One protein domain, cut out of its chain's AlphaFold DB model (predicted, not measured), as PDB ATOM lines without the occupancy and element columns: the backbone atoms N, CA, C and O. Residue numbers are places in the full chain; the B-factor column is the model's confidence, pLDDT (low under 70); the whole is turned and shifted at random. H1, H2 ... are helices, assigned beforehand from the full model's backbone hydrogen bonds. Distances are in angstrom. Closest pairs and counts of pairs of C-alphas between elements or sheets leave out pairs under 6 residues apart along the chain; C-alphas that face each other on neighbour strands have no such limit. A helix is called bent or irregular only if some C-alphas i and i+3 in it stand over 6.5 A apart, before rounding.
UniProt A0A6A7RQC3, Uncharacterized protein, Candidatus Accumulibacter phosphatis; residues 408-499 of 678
ATOM      1  N   GLU A 408      26.034  40.876 -11.577       43.22
ATOM      2  CA  GLU A 408      27.404  40.799 -12.079       43.22
ATOM      3  C   GLU A 408      27.368  40.540 -13.592       43.22
ATOM      4  O   GLU A 408      27.160  39.422 -14.066       43.22
ATOM      5  N   LEU A 409      27.602  41.594 -14.380       51.59
ATOM      6  CA  LEU A 409      28.287  41.386 -15.652       51.59
ATOM      7  C   LEU A 409      29.722  41.020 -15.292       51.59
ATOM      8  O   LEU A 409      30.505  41.918 -14.991       51.59
ATOM      9  N   GLU A 410      30.041  39.727 -15.314       47.84
ATOM     10  CA  GLU A 410      31.403  39.246 -15.098       47.84
ATOM     11  C   GLU A 410      32.400  40.054 -15.950       47.84
ATOM     12  O   GLU A 410      32.239  40.167 -17.174       47.84
ATOM     13  N   ASP A 411      33.476  40.548 -15.329       49.88
ATOM     14  CA  ASP A 411      34.609  41.189 -16.025       49.88
ATOM     15  C   ASP A 411      35.354  40.206 -16.976       49.88
ATOM     16  O   ASP A 411      36.288  40.576 -17.695       49.88
ATOM     17  N   GLU A 412      34.917  38.944 -17.014       57.34
ATOM     18  CA  GLU A 412      35.495  37.813 -17.739       57.34
ATOM     19  C   GLU A 412      34.833  37.501 -19.097       57.34
ATOM     20  O   GLU A 412      35.347  36.638 -19.817       57.34
ATOM     21  N   PHE A 413      33.748  38.179 -19.517       79.75
ATOM     22  CA  PHE A 413      33.079  37.850 -20.792       79.75
ATOM     23  C   PHE A 413      34.043  37.958 -21.988       79.75
ATOM     24  O   PHE A 413      34.418  39.047 -22.426       79.75
ATOM     25  N   ARG A 414      34.416  36.816 -22.572       86.12
ATOM     26  CA  ARG A 414      35.349  36.718 -23.706       86.12
ATOM     27  C   ARG A 414      34.667  36.031 -24.876       86.12
ATOM     28  O   ARG A 414      34.405  34.837 -24.827       86.12
ATOM     29  N   VAL A 415      34.478  36.729 -25.996       85.06
ATOM     30  CA  VAL A 415      33.912  36.134 -27.227       85.06
ATOM     31  C   VAL A 415      34.717  34.903 -27.675       85.06
ATOM     32  O   VAL A 415      34.161  33.971 -28.246       85.06
ATOM     33  N   ALA A 416      36.020  34.861 -27.378       85.75
ATOM     34  CA  ALA A 416      36.897  33.746 -27.717       85.75
ATOM     35  C   ALA A 416      36.599  32.432 -26.965       85.75
ATOM     36  O   ALA A 416      36.796  31.381 -27.577       85.75
ATOM     37  N   SER A 417      36.122  32.463 -25.708       86.44
ATOM     38  CA  SER A 417      35.866  31.247 -24.906       86.44
ATOM     39  C   SER A 417      34.596  30.502 -25.326       86.44
ATOM     40  O   SER A 417      34.450  29.314 -25.050       86.44
ATOM     41  N   TRP A 418      33.694  31.169 -26.047       88.69
ATOM     42  CA  TRP A 418      32.459  30.559 -26.525       88.69
ATOM     43  C   TRP A 418      32.701  29.509 -27.631       88.69
ATOM     44  O   TRP A 418      33.581  29.683 -28.483       88.69
ATOM     45  N   PRO A 419      31.875  28.444 -27.707       87.69
ATOM     46  CA  PRO A 419      31.940  27.440 -28.770       87.69
ATOM     47  C   PRO A 419      31.832  28.046 -30.175       87.69
ATOM     48  O   PRO A 419      31.138  29.041 -30.386       87.69
ATOM     49  N   ALA A 420      32.455  27.413 -31.176       83.31
ATOM     50  CA  ALA A 420      32.562  27.961 -32.535       83.31
ATOM     51  C   ALA A 420      31.217  28.408 -33.151       83.31
ATOM     52  O   ALA A 420      31.140  29.495 -33.724       83.31
ATOM     53  N   GLY A 421      30.148  27.623 -32.970       78.12
ATOM     54  CA  GLY A 421      28.802  27.981 -33.428       78.12
ATOM     55  C   GLY A 421      28.169  29.155 -32.665       78.12
ATOM     56  O   GLY A 421      27.371  29.897 -33.236       78.12
ATOM     57  N   VAL A 422      28.526  29.372 -31.399       86.38
ATOM     58  CA  VAL A 422      28.081  30.554 -30.645       86.38
ATOM     59  C   VAL A 422      28.825  31.795 -31.136       86.38
ATOM     60  O   VAL A 422      28.190  32.808 -31.405       86.38
ATOM     61  N   ARG A 423      30.142  31.698 -31.383       90.25
ATOM     62  CA  ARG A 423      30.949  32.793 -31.964       90.25
ATOM     63  C   ARG A 423      30.490  33.197 -33.367       90.25
ATOM     64  O   ARG A 423      30.595  34.361 -33.738       90.25
ATOM     65  N   GLU A 424      29.990  32.247 -34.153       80.94
ATOM     66  CA  GLU A 424      29.353  32.527 -35.442       80.94
ATOM     67  C   GLU A 424      28.043  33.307 -35.265       80.94
ATOM     68  O   GLU A 424      27.891  34.363 -35.872       80.94
ATOM     69  N   ALA A 425      27.140  32.851 -34.389       74.81
ATOM     70  CA  ALA A 425      25.901  33.575 -34.101       74.81
ATOM     71  C   ALA A 425      26.179  34.982 -33.536       74.81
ATOM     72  O   ALA A 425      25.512  35.934 -33.924       74.81
ATOM     73  N   PHE A 426      27.217  35.133 -32.707       84.19
ATOM     74  CA  PHE A 426      27.684  36.426 -32.204       84.19
ATOM     75  C   PHE A 426      28.088  37.379 -33.343       84.19
ATOM     76  O   PHE A 426      27.671  38.534 -33.366       84.19
ATOM     77  N   ARG A 427      28.829  36.879 -34.346       81.06
ATOM     78  CA  ARG A 427      29.206  37.640 -35.555       81.06
ATOM     79  C   ARG A 427      28.018  38.040 -36.436       81.06
ATOM     80  O   ARG A 427      28.139  38.999 -37.190       81.06
ATOM     81  N   MET A 428      26.878  37.355 -36.337       74.19
ATOM     82  CA  MET A 428      25.638  37.732 -37.033       74.19
ATOM     83  C   MET A 428      24.873  38.876 -36.332       74.19
ATOM     84  O   MET A 428      23.846  39.327 -36.843       74.19
ATOM     85  N   GLY A 429      25.362  39.364 -35.186       69.81
ATOM     86  CA  GLY A 429      24.802  40.513 -34.473       69.81
ATOM     87  C   GLY A 429      23.498  40.215 -33.717       69.81
ATOM     88  O   GLY A 429      23.074  39.059 -33.617       69.81
ATOM     89  N   PRO A 430      22.823  41.250 -33.180       66.62
ATOM     90  CA  PRO A 430      21.760  41.089 -32.184       66.62
ATOM     91  C   PRO A 430      20.597  40.218 -32.657       66.62
ATOM     92  O   PRO A 430      20.058  39.426 -31.894       66.62
ATOM     93  N   LEU A 431      20.237  40.275 -33.941       57.34
ATOM     94  CA  LEU A 431      19.120  39.497 -34.489       57.34
ATOM     95  C   LEU A 431      19.333  37.971 -34.432       57.34
ATOM     96  O   LEU A 431      18.362  37.221 -34.539       57.34
ATOM     97  N   ALA A 432      20.569  37.505 -34.229       69.94
ATOM     98  CA  ALA A 432      20.907  36.095 -34.061       69.94
ATOM     99  C   ALA A 432      20.943  35.627 -32.591       69.94
ATOM    100  O   ALA A 432      21.294  34.472 -32.341       69.94
ATOM    101  N   TRP A 433      20.558  36.467 -31.615       74.94
ATOM    102  CA  TRP A 433      20.660  36.156 -30.178       74.94
ATOM    103  C   TRP A 433      20.043  34.799 -29.806       74.94
ATOM    104  O   TRP A 433      20.641  34.006 -29.081       74.94
ATOM    105  N   SER A 434      18.875  34.481 -30.372       73.94
ATOM    106  CA  SER A 434      18.161  33.230 -30.090       73.94
ATOM    107  C   SER A 434      18.872  31.990 -30.647       73.94
ATOM    108  O   SER A 434      18.790  30.922 -30.041       73.94
ATOM    109  N   LEU A 435      19.613  32.125 -31.754       75.12
ATOM    110  CA  LEU A 435      20.478  31.074 -32.298       75.12
ATOM    111  C   LEU A 435      21.737  30.905 -31.437       75.12
ATOM    112  O   LEU A 435      22.133  29.773 -31.162       75.12
ATOM    113  N   GLY A 436      22.328  32.012 -30.973       78.25
ATOM    114  CA  GLY A 436      23.467  32.009 -30.050       78.25
ATOM    115  C   GLY A 436      23.143  31.279 -28.747       78.25
ATOM    116  O   GLY A 436      23.821  30.311 -28.408       78.25
ATOM    117  N   VAL A 437      22.048  31.660 -28.083       81.81
ATOM    118  CA  VAL A 437      21.559  31.022 -26.846       81.81
ATOM    119  C   VAL A 437      21.249  29.534 -27.053       81.81
ATOM    120  O   VAL A 437      21.640  28.708 -26.234       81.81
ATOM    121  N   GLN A 438      20.602  29.147 -28.158       78.62
ATOM    122  CA  GLN A 438      20.320  27.729 -28.430       78.62
ATOM    123  C   GLN A 438      21.591  26.904 -28.663       78.62
ATOM    124  O   GLN A 438      21.685  25.783 -28.165       78.62
ATOM    125  N   ARG A 439      22.576  27.448 -29.390       82.38
ATOM    126  CA  ARG A 439      23.873  26.789 -29.605       82.38
ATOM    127  C   ARG A 439      24.698  26.710 -28.317       82.38
ATOM    128  O   ARG A 439      25.369  25.706 -28.107       82.38
ATOM    129  N   ALA A 440      24.604  27.709 -27.441       84.94
ATOM    130  CA  ALA A 440      25.231  27.698 -26.122       84.94
ATOM    131  C   ALA A 440      24.633  26.608 -25.214       84.94
ATOM    132  O   ALA A 440      25.374  25.779 -24.690       84.94
ATOM    133  N   ILE A 441      23.300  26.526 -25.121       83.12
ATOM    134  CA  ILE A 441      22.604  25.471 -24.363       83.12
ATOM    135  C   ILE A 441      22.936  24.076 -24.920       83.12
ATOM    136  O   ILE A 441      23.183  23.145 -24.156       83.12
ATOM    137  N   GLN A 442      23.001  23.912 -26.248       81.12
ATOM    138  CA  GLN A 442      23.415  22.646 -26.876       81.12
ATOM    139  C   GLN A 442      24.880  22.277 -26.605       81.12
ATOM    140  O   GLN A 442      25.207  21.093 -26.603       81.12
ATOM    141  N   ALA A 443      25.742  23.263 -26.352       82.19
ATOM    142  CA  ALA A 443      27.128  23.067 -25.937       82.19
ATOM    143  C   ALA A 443      27.299  22.893 -24.412       82.19
ATOM    144  O   ALA A 443      28.427  22.821 -23.938       82.19
ATOM    145  N   GLY A 444      26.202  22.811 -23.646       82.12
ATOM    146  CA  GLY A 444      26.217  22.561 -22.200       82.12
ATOM    147  C   GLY A 444      26.177  23.809 -21.311       82.12
ATOM    148  O   GLY A 444      26.119  23.669 -20.089       82.12
ATOM    149  N   VAL A 445      26.150  25.019 -21.885       84.31
ATOM    150  CA  VAL A 445      26.051  26.262 -21.103       84.31
ATOM    151  C   VAL A 445      24.676  26.334 -20.439       84.31
ATOM    152  O   VAL A 445      23.643  26.352 -21.112       84.31
ATOM    153  N   SER A 446      24.675  26.351 -19.107       81.44
ATOM    154  CA  SER A 446      23.465  26.291 -18.276       81.44
ATOM    155  C   SER A 446      23.340  27.431 -17.261       81.44
ATOM    156  O   SER A 446      22.303  27.545 -16.609       81.44
ATOM    157  N   SER A 447      24.344  28.305 -17.169       83.62
ATOM    158  CA  SER A 447      24.252  29.576 -16.452       83.62
ATOM    159  C   SER A 447      23.263  30.507 -17.157       83.62
ATOM    160  O   SER A 447      23.332  30.715 -18.372       83.62
ATOM    161  N   LEU A 448      22.312  31.062 -16.403       79.00
ATOM    162  CA  LEU A 448      21.395  32.076 -16.925       79.00
ATOM    163  C   LEU A 448      22.132  33.395 -17.190       79.00
ATOM    164  O   LEU A 448      21.780  34.110 -18.127       79.00
ATOM    165  N   ASP A 449      23.153  33.692 -16.392       80.06
ATOM    166  CA  ASP A 449      23.954  34.905 -16.476       80.06
ATOM    167  C   ASP A 449      24.819  34.900 -17.740       80.06
ATOM    168  O   ASP A 449      24.666  35.808 -18.552       80.06
ATOM    169  N   ASP A 450      25.569  33.833 -18.039       85.56
ATOM    170  CA  ASP A 450      26.381  33.729 -19.266       85.56
ATOM    171  C   ASP A 450      25.514  33.888 -20.524       85.56
ATOM    172  O   ASP A 450      25.877  34.583 -21.475       85.56
ATOM    173  N   LEU A 451      24.340  33.246 -20.533       86.00
ATOM    174  CA  LEU A 451      23.390  33.320 -21.642       86.00
ATOM    175  C   LEU A 451      22.755  34.713 -21.756       86.00
ATOM    176  O   LEU A 451      22.478  35.160 -22.867       86.00
ATOM    177  N   THR A 452      22.547  35.417 -20.641       84.69
ATOM    178  CA  THR A 452      22.075  36.812 -20.636       84.69
ATOM    179  C   THR A 452      23.171  37.756 -21.129       84.69
ATOM    180  O   THR A 452      22.908  38.608 -21.975       84.69
ATOM    181  N   ASN A 453      24.410  37.552 -20.679       86.75
ATOM    182  CA  ASN A 453      25.602  38.306 -21.064       86.75
ATOM    183  C   ASN A 453      25.883  38.145 -22.563       86.75
ATOM    184  O   ASN A 453      26.141  39.132 -23.251       86.75
ATOM    185  N   LEU A 454      25.722  36.932 -23.101       87.56
ATOM    186  CA  LEU A 454      25.776  36.661 -24.537       87.56
ATOM    187  C   LEU A 454      24.775  37.527 -25.319       87.56
ATOM    188  O   LEU A 454      25.172  38.193 -26.272       87.56
ATOM    189  N   VAL A 455      23.498  37.557 -24.917       83.56
ATOM    190  CA  VAL A 455      22.479  38.401 -25.574       83.56
ATOM    191  C   VAL A 455      22.815  39.886 -25.421       83.56
ATOM    192  O   VAL A 455      22.777  40.624 -26.403       83.56
ATOM    193  N   PHE A 456      23.199  40.316 -24.220       86.88
ATOM    194  CA  PHE A 456      23.548  41.702 -23.924       86.88
ATOM    195  C   PHE A 456      24.699  42.200 -24.809       86.88
ATOM    196  O   PHE A 456      24.535  43.192 -25.514       86.88
ATOM    197  N   PHE A 457      25.825  41.487 -24.881       89.44
ATOM    198  CA  PHE A 457      26.957  41.893 -25.722       89.44
ATOM    199  C   PHE A 457      26.707  41.720 -27.231       89.44
ATOM    200  O   PHE A 457      27.356  42.398 -28.024       89.44
ATOM    201  N   MET A 458      25.740  40.893 -27.652       85.56
ATOM    202  CA  MET A 458      25.254  40.894 -29.042       85.56
ATOM    203  C   MET A 458      24.422  42.144 -29.371       85.56
ATOM    204  O   MET A 458      24.413  42.574 -30.522       85.56
ATOM    205  N   HIS A 459      23.732  42.728 -28.387       84.06
ATOM    206  CA  HIS A 459      22.990  43.988 -28.517       84.06
ATOM    207  C   HIS A 459      23.844  45.242 -28.272       84.06
ATOM    208  O   HIS A 459      23.491  46.303 -28.783       84.06
ATOM    209  N   HIS A 460      24.972  45.098 -27.574       84.12
ATOM    210  CA  HIS A 460      25.924  46.163 -27.242       84.12
ATOM    211  C   HIS A 460      27.347  45.859 -27.759       84.12
ATOM    212  O   HIS A 460      28.286  45.747 -26.959       84.12
ATOM    213  N   PRO A 461      27.547  45.689 -29.084       84.00
ATOM    214  CA  PRO A 461      28.858  45.375 -29.656       84.00
ATOM    215  C   PRO A 461      29.902  46.475 -29.402       84.00
ATOM    216  O   PRO A 461      31.091  46.178 -29.323       84.00
ATOM    217  N   GLU A 462      29.484  47.727 -29.195       84.81
ATOM    218  CA  GLU A 462      30.344  48.847 -28.788       84.81
ATOM    219  C   GLU A 462      31.027  48.631 -27.428       84.81
ATOM    220  O   GLU A 462      32.043  49.259 -27.132       84.81
ATOM    221  N   ARG A 463      30.493  47.721 -26.602       86.25
ATOM    222  CA  ARG A 463      31.083  47.322 -25.321       86.25
ATOM    223  C   ARG A 463      32.032  46.130 -25.434       86.25
ATOM    224  O   ARG A 463      32.568  45.712 -24.412       86.25
ATOM    225  N   VAL A 464      32.252  45.581 -26.629       85.69
ATOM    226  CA  VAL A 464      33.144  44.435 -26.853       85.69
ATOM    227  C   VAL A 464      34.475  44.920 -27.424       85.69
ATOM    228  O   VAL A 464      34.663  45.027 -28.634       85.69
ATOM    229  N   LEU A 465      35.426  45.209 -26.540       79.81
ATOM    230  CA  LEU A 465      36.742  45.740 -26.892       79.81
ATOM    231  C   LEU A 465      37.765  44.601 -26.948       79.81
ATOM    232  O   LEU A 465      37.924  43.851 -25.988       79.81
ATOM    233  N   ALA A 466      38.440  44.437 -28.091       81.44
ATOM    234  CA  ALA A 466      39.381  43.333 -28.344       81.44
ATOM    235  C   ALA A 466      38.809  41.930 -28.009       81.44
ATOM    236  O   ALA A 466      39.519  41.042 -27.539       81.44
ATOM    237  N   GLY A 467      37.502  41.729 -28.227       80.12
ATOM    238  CA  GLY A 467      36.807  40.473 -27.922       80.12
ATOM    239  C   GLY A 467      36.473  40.247 -26.440       80.12
ATOM    240  O   GLY A 467      35.942  39.184 -26.117       80.12
ATOM    241  N   LYS A 468      36.746  41.219 -25.558       83.31
ATOM    242  CA  LYS A 468      36.334  41.230 -24.146       83.31
ATOM    243  C   LYS A 468      35.139  42.163 -23.944       83.31
ATOM    244  O   LYS A 468      35.139  43.282 -24.453       83.31
ATOM    245  N   GLY A 469      34.130  41.718 -23.207       82.75
ATOM    246  CA  GLY A 469      32.999  42.547 -22.803       82.75
ATOM    247  C   GLY A 469      33.395  43.507 -21.681       82.75
ATOM    248  O   GLY A 469      34.008  43.102 -20.702       82.75
ATOM    249  N   ARG A 470      33.041  44.788 -21.808       81.12
ATOM    250  CA  ARG A 470      33.187  45.789 -20.746       81.12
ATOM    251  C   ARG A 470      31.947  45.771 -19.848       81.12
ATOM    252  O   ARG A 470      30.886  46.247 -20.275       81.12
ATOM    253  N   ALA A 471      32.102  45.305 -18.608       74.56
ATOM    254  CA  ALA A 471      31.065  45.325 -17.574       74.56
ATOM    255  C   ALA A 471      30.446  46.725 -17.371       74.56
ATOM    256  O   ALA A 471      31.074  47.750 -17.663       74.56
ATOM    257  N   LEU A 472      29.190  46.782 -16.911       72.75
ATOM    258  CA  LEU A 472      28.507  48.038 -16.573       72.75
ATOM    259  C   LEU A 472      29.009  48.543 -15.217       72.75
ATOM    260  O   LEU A 472      28.891  47.841 -14.219       72.75
ATOM    261  N   ARG A 473      29.526  49.774 -15.168       69.69
ATOM    262  CA  ARG A 473      30.022  50.392 -13.925       69.69
ATOM    263  C   ARG A 473      29.024  51.402 -13.376       69.69
ATOM    264  O   ARG A 473      28.544  52.258 -14.118       69.69
ATOM    265  N   HIS A 474      28.752  51.333 -12.075       57.19
ATOM    266  CA  HIS A 474      27.853  52.270 -11.406       57.19
ATOM    267  C   HIS A 474      28.317  53.721 -11.621       57.19
ATOM    268  O   HIS A 474      29.487  54.048 -11.423       57.19
ATOM    269  N   GLY A 475      27.396  54.593 -12.038       58.59
ATOM    270  CA  GLY A 475      27.685  55.992 -12.372       58.59
ATOM    271  C   GLY A 475      28.143  56.251 -13.814       58.59
ATOM    272  O   GLY A 475      28.330  57.412 -14.171       58.59
ATOM    273  N   GLU A 476      28.293  55.234 -14.673       75.75
ATOM    274  CA  GLU A 476      28.537  55.486 -16.099       75.75
ATOM    275  C   GLU A 476      27.269  55.971 -16.831       75.75
ATOM    276  O   GLU A 476      26.135  55.645 -16.464       75.75
ATOM    277  N   ALA A 477      27.445  56.764 -17.891       72.19
ATOM    278  CA  ALA A 477      26.326  57.329 -18.640       72.19
ATOM    279  C   ALA A 477      25.427  56.223 -19.227       72.19
ATOM    280  O   ALA A 477      25.875  55.389 -20.011       72.19
ATOM    281  N   GLY A 478      24.145  56.230 -18.852       70.62
ATOM    282  CA  GLY A 478      23.171  55.226 -19.286       70.62
ATOM    283  C   GLY A 478      23.134  53.934 -18.458       70.62
ATOM    284  O   GLY A 478      22.358  53.050 -18.814       70.62
ATOM    285  N   TYR A 479      23.890  53.831 -17.355       70.75
ATOM    286  CA  TYR A 479      23.926  52.659 -16.463       70.75
ATOM    287  C   TYR A 479      22.528  52.095 -16.137       70.75
ATOM    288  O   TYR A 479      22.227  50.961 -16.499       70.75
ATOM    289  N   ASP A 480      21.621  52.912 -15.585       62.75
ATOM    290  CA  ASP A 480      20.254  52.493 -15.223       62.75
ATOM    291  C   ASP A 480      19.434  51.943 -16.395       62.75
ATOM    292  O   ASP A 480      18.524  51.134 -16.202       62.75
ATOM    293  N   ARG A 481      19.695  52.433 -17.613       77.69
ATOM    294  CA  ARG A 481      19.023  51.968 -18.827       77.69
ATOM    295  C   ARG A 481      19.579  50.607 -19.233       77.69
ATOM    296  O   ARG A 481      18.799  49.688 -19.457       77.69
ATOM    297  N   LEU A 482      20.901  50.474 -19.271       75.62
ATOM    298  CA  LEU A 482      21.586  49.249 -19.678       75.62
ATOM    299  C   LEU A 482      21.341  48.101 -18.678       75.62
ATOM    300  O   LEU A 482      21.100  46.974 -19.101       75.62
ATOM    301  N   VAL A 483      21.273  48.385 -17.371       67.38
ATOM    302  CA  VAL A 483      20.867  47.406 -16.340       67.38
ATOM    303  C   VAL A 483      19.411  46.953 -16.540       67.38
ATOM    304  O   VAL A 483      19.111  45.765 -16.419       67.38
ATOM    305  N   LYS A 484      18.487  47.862 -16.893       67.12
ATOM    306  CA  LYS A 484      17.090  47.499 -17.217       67.12
ATOM    307  C   LYS A 484      16.994  46.655 -18.491       67.12
ATOM    308  O   LYS A 484      16.229  45.692 -18.511       67.12
ATOM    309  N   GLU A 485      17.769  46.984 -19.524       71.44
ATOM    310  CA  GLU A 485      17.846  46.216 -20.775       71.44
ATOM    311  C   GLU A 485      18.429  44.807 -20.524       71.44
ATOM    312  O   GLU A 485      17.827  43.817 -20.940       71.44
ATOM    313  N   TRP A 486      19.494  44.679 -19.722       80.75
ATOM    314  CA  TRP A 486      20.045  43.386 -19.285       80.75
ATOM    315  C   TRP A 486      19.022  42.531 -18.513       80.75
ATOM    316  O   TRP A 486      18.801  41.365 -18.850       80.75
ATOM    317  N   LYS A 487      18.304  43.114 -17.539       64.75
ATOM    318  CA  LYS A 487      17.245  42.409 -16.783       64.75
ATOM    319  C   LYS A 487      16.065  41.985 -17.677       64.75
ATOM    320  O   LYS A 487      15.450  40.936 -17.446       64.75
ATOM    321  N   ALA A 488      15.774  42.737 -18.740       60.53
ATOM    322  CA  ALA A 488      14.809  42.326 -19.758       60.53
ATOM    323  C   ALA A 488      15.317  41.119 -20.572       60.53
ATOM    324  O   ALA A 488      14.568  40.155 -20.752       60.53
ATOM    325  N   PHE A 489      16.590  41.102 -20.989       74.06
ATOM    326  CA  PHE A 489      17.190  39.935 -21.654       74.06
ATOM    327  C   PHE A 489      17.185  38.687 -20.758       74.06
ATOM    328  O   PHE A 489      16.776  37.622 -21.222       74.06
ATOM    329  N   ARG A 490      17.502  38.814 -19.461       77.50
ATOM    330  CA  ARG A 490      17.419  37.714 -18.476       77.50
ATOM    331  C   ARG A 490      16.034  37.061 -18.456       77.50
ATOM    332  O   ARG A 490      15.900  35.836 -18.491       77.50
ATOM    333  N   THR A 491      14.994  37.895 -18.494       63.41
ATOM    334  CA  THR A 491      13.585  37.470 -18.538       63.41
ATOM    335  C   THR A 491      13.235  36.728 -19.838       63.41
ATOM    336  O   THR A 491      12.451  35.779 -19.813       63.41
ATOM    337  N   LEU A 492      13.837  37.112 -20.971       66.31
ATOM    338  CA  LEU A 492      13.655  36.452 -22.274       66.31
ATOM    339  C   LEU A 492      14.420  35.122 -22.394       66.31
ATOM    340  O   LEU A 492      13.952  34.203 -23.069       66.31
ATOM    341  N   VAL A 493      15.581  35.004 -21.742       69.19
ATOM    342  CA  VAL A 493      16.458  33.823 -21.807       69.19
ATOM    343  C   VAL A 493      15.997  32.702 -20.867       69.19
ATOM    344  O   VAL A 493      16.000  31.534 -21.265       69.19
ATOM    345  N   ALA A 494      15.539  33.021 -19.651       68.38
ATOM    346  CA  ALA A 494      15.182  32.018 -18.636       68.38
ATOM    347  C   ALA A 494      14.186  30.920 -19.100       68.38
ATOM    348  O   ALA A 494      14.384  29.748 -18.751       68.38
ATOM    349  N   PRO A 495      13.148  31.205 -19.919       59.78
ATOM    350  CA  PRO A 495      12.263  30.169 -20.456       59.78
ATOM    351  C   PRO A 495      12.954  29.186 -21.414       59.78
ATOM    352  O   PRO A 495      12.542  28.027 -21.473       59.78
ATOM    353  N   LEU A 496      13.985  29.622 -22.150       63.50
ATOM    354  CA  LEU A 496      14.720  28.795 -23.117       63.50
ATOM    355  C   LEU A 496      15.629  27.784 -22.414       63.50
ATOM    356  O   LEU A 496      15.687  26.630 -22.829       63.50
ATOM    357  N   LEU A 497      16.271  28.197 -21.317       69.88
ATOM    358  CA  LEU A 497      17.055  27.315 -20.450       69.88
ATOM    359  C   LEU A 497      16.168  26.256 -19.772       69.88
ATOM    360  O   LEU A 497      16.522  25.081 -19.709       69.88
ATOM    361  N   LYS A 498      14.975  26.653 -19.308       64.19
ATOM    362  CA  LYS A 498      14.017  25.749 -18.648       64.19
ATOM    363  C   LYS A 498      13.332  24.768 -19.609       64.19
ATOM    364  O   LYS A 498      12.946  23.675 -19.196       64.19
ATOM    365  N   TYR A 499      13.149  25.159 -20.870       53.56
ATOM    366  CA  TYR A 499      12.478  24.362 -21.897       53.56
ATOM    367  C   TYR A 499      13.260  24.395 -23.222       53.56
ATOM    368  O   TYR A 499      12.790  24.999 -24.194       53.56
TER     369      TYR A 499
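Overview. This is residues 408 to 499 of the 678 residues of an uncharacterized protein of Candidatus Accumulibacter phosphatis (UniProt A0A6A7RQC3). Three short helices, H1, H2 and H3, fold back and forth as two helical hairpins that share H2, and the long helix H4 crosses H3 on its side away from H1. A long loop, residues 460 to 478, joins H3 to H4. The printed part has 92 residues with four named helices, in the order H1, H2, H3, H4, and no named strand; the class is all helix. It is compact, with a radius of gyration of the C-alphas of 12.3 A, and spans 37 by 28 by 22 A.

Arrangement. H1, residues 420 to 427, touches H2, residues 430 to 442, at a shallow tilt of 14 degrees, opposite ways; the closest C-alphas, of Val 422 and Gly 436, are 4.9 A apart. H2 touches H3, residues 448 to 459, at a shallow tilt of 27 degrees, opposite ways, closest at the C-alphas of Pro 430 and Met 458, 4.7 A. H3 touches H4, residues 479 to 498, at a steep tilt of 56 degrees, closest at the C-alphas of Thr 452 and Arg 490, 5.2 A. The helix packing is part aligned, part crossed. H2 and H4 only just touch, with 3 pairs of C-alphas within 8 A, through residues 437 to 441 and 493 to 497 alone. H1 and H4 are apart. Every O i to N i+4 pair is within hydrogen-bond range in H1 and H3; in H2 7 of 9 are, in H4 14 of 16.

Along the chain. H1, 10.7 A long, begins at C-alpha 420 (32.562, 27.961, -32.535). H2 measures 19.3 A and is irregular, with C-alphas 431 and 434 7.7 A apart. H3 measures 16.7 A. H4, 28.8 A, ends at C-alpha 498 (14.017, 25.749, -18.648); it has a kink of 26 degrees near residue 492 and is only just irregular, with C-alphas 492 and 495 6.7 A apart.

Size, cuts and confidence. The two C-alphas farthest apart, of Gln 442 and Gly 475, are 36.6 A from each other. The printed part has no cut. The link from H3 to H4 is long, with 19 residues, and holds a short antiparallel pairing of residues 464 to 465 with 468 to 469; the other two links are tight. Mean pLDDT of the printed part is 75.7; 26 residues are under 70, among them 408 to 412 and 491 to 499.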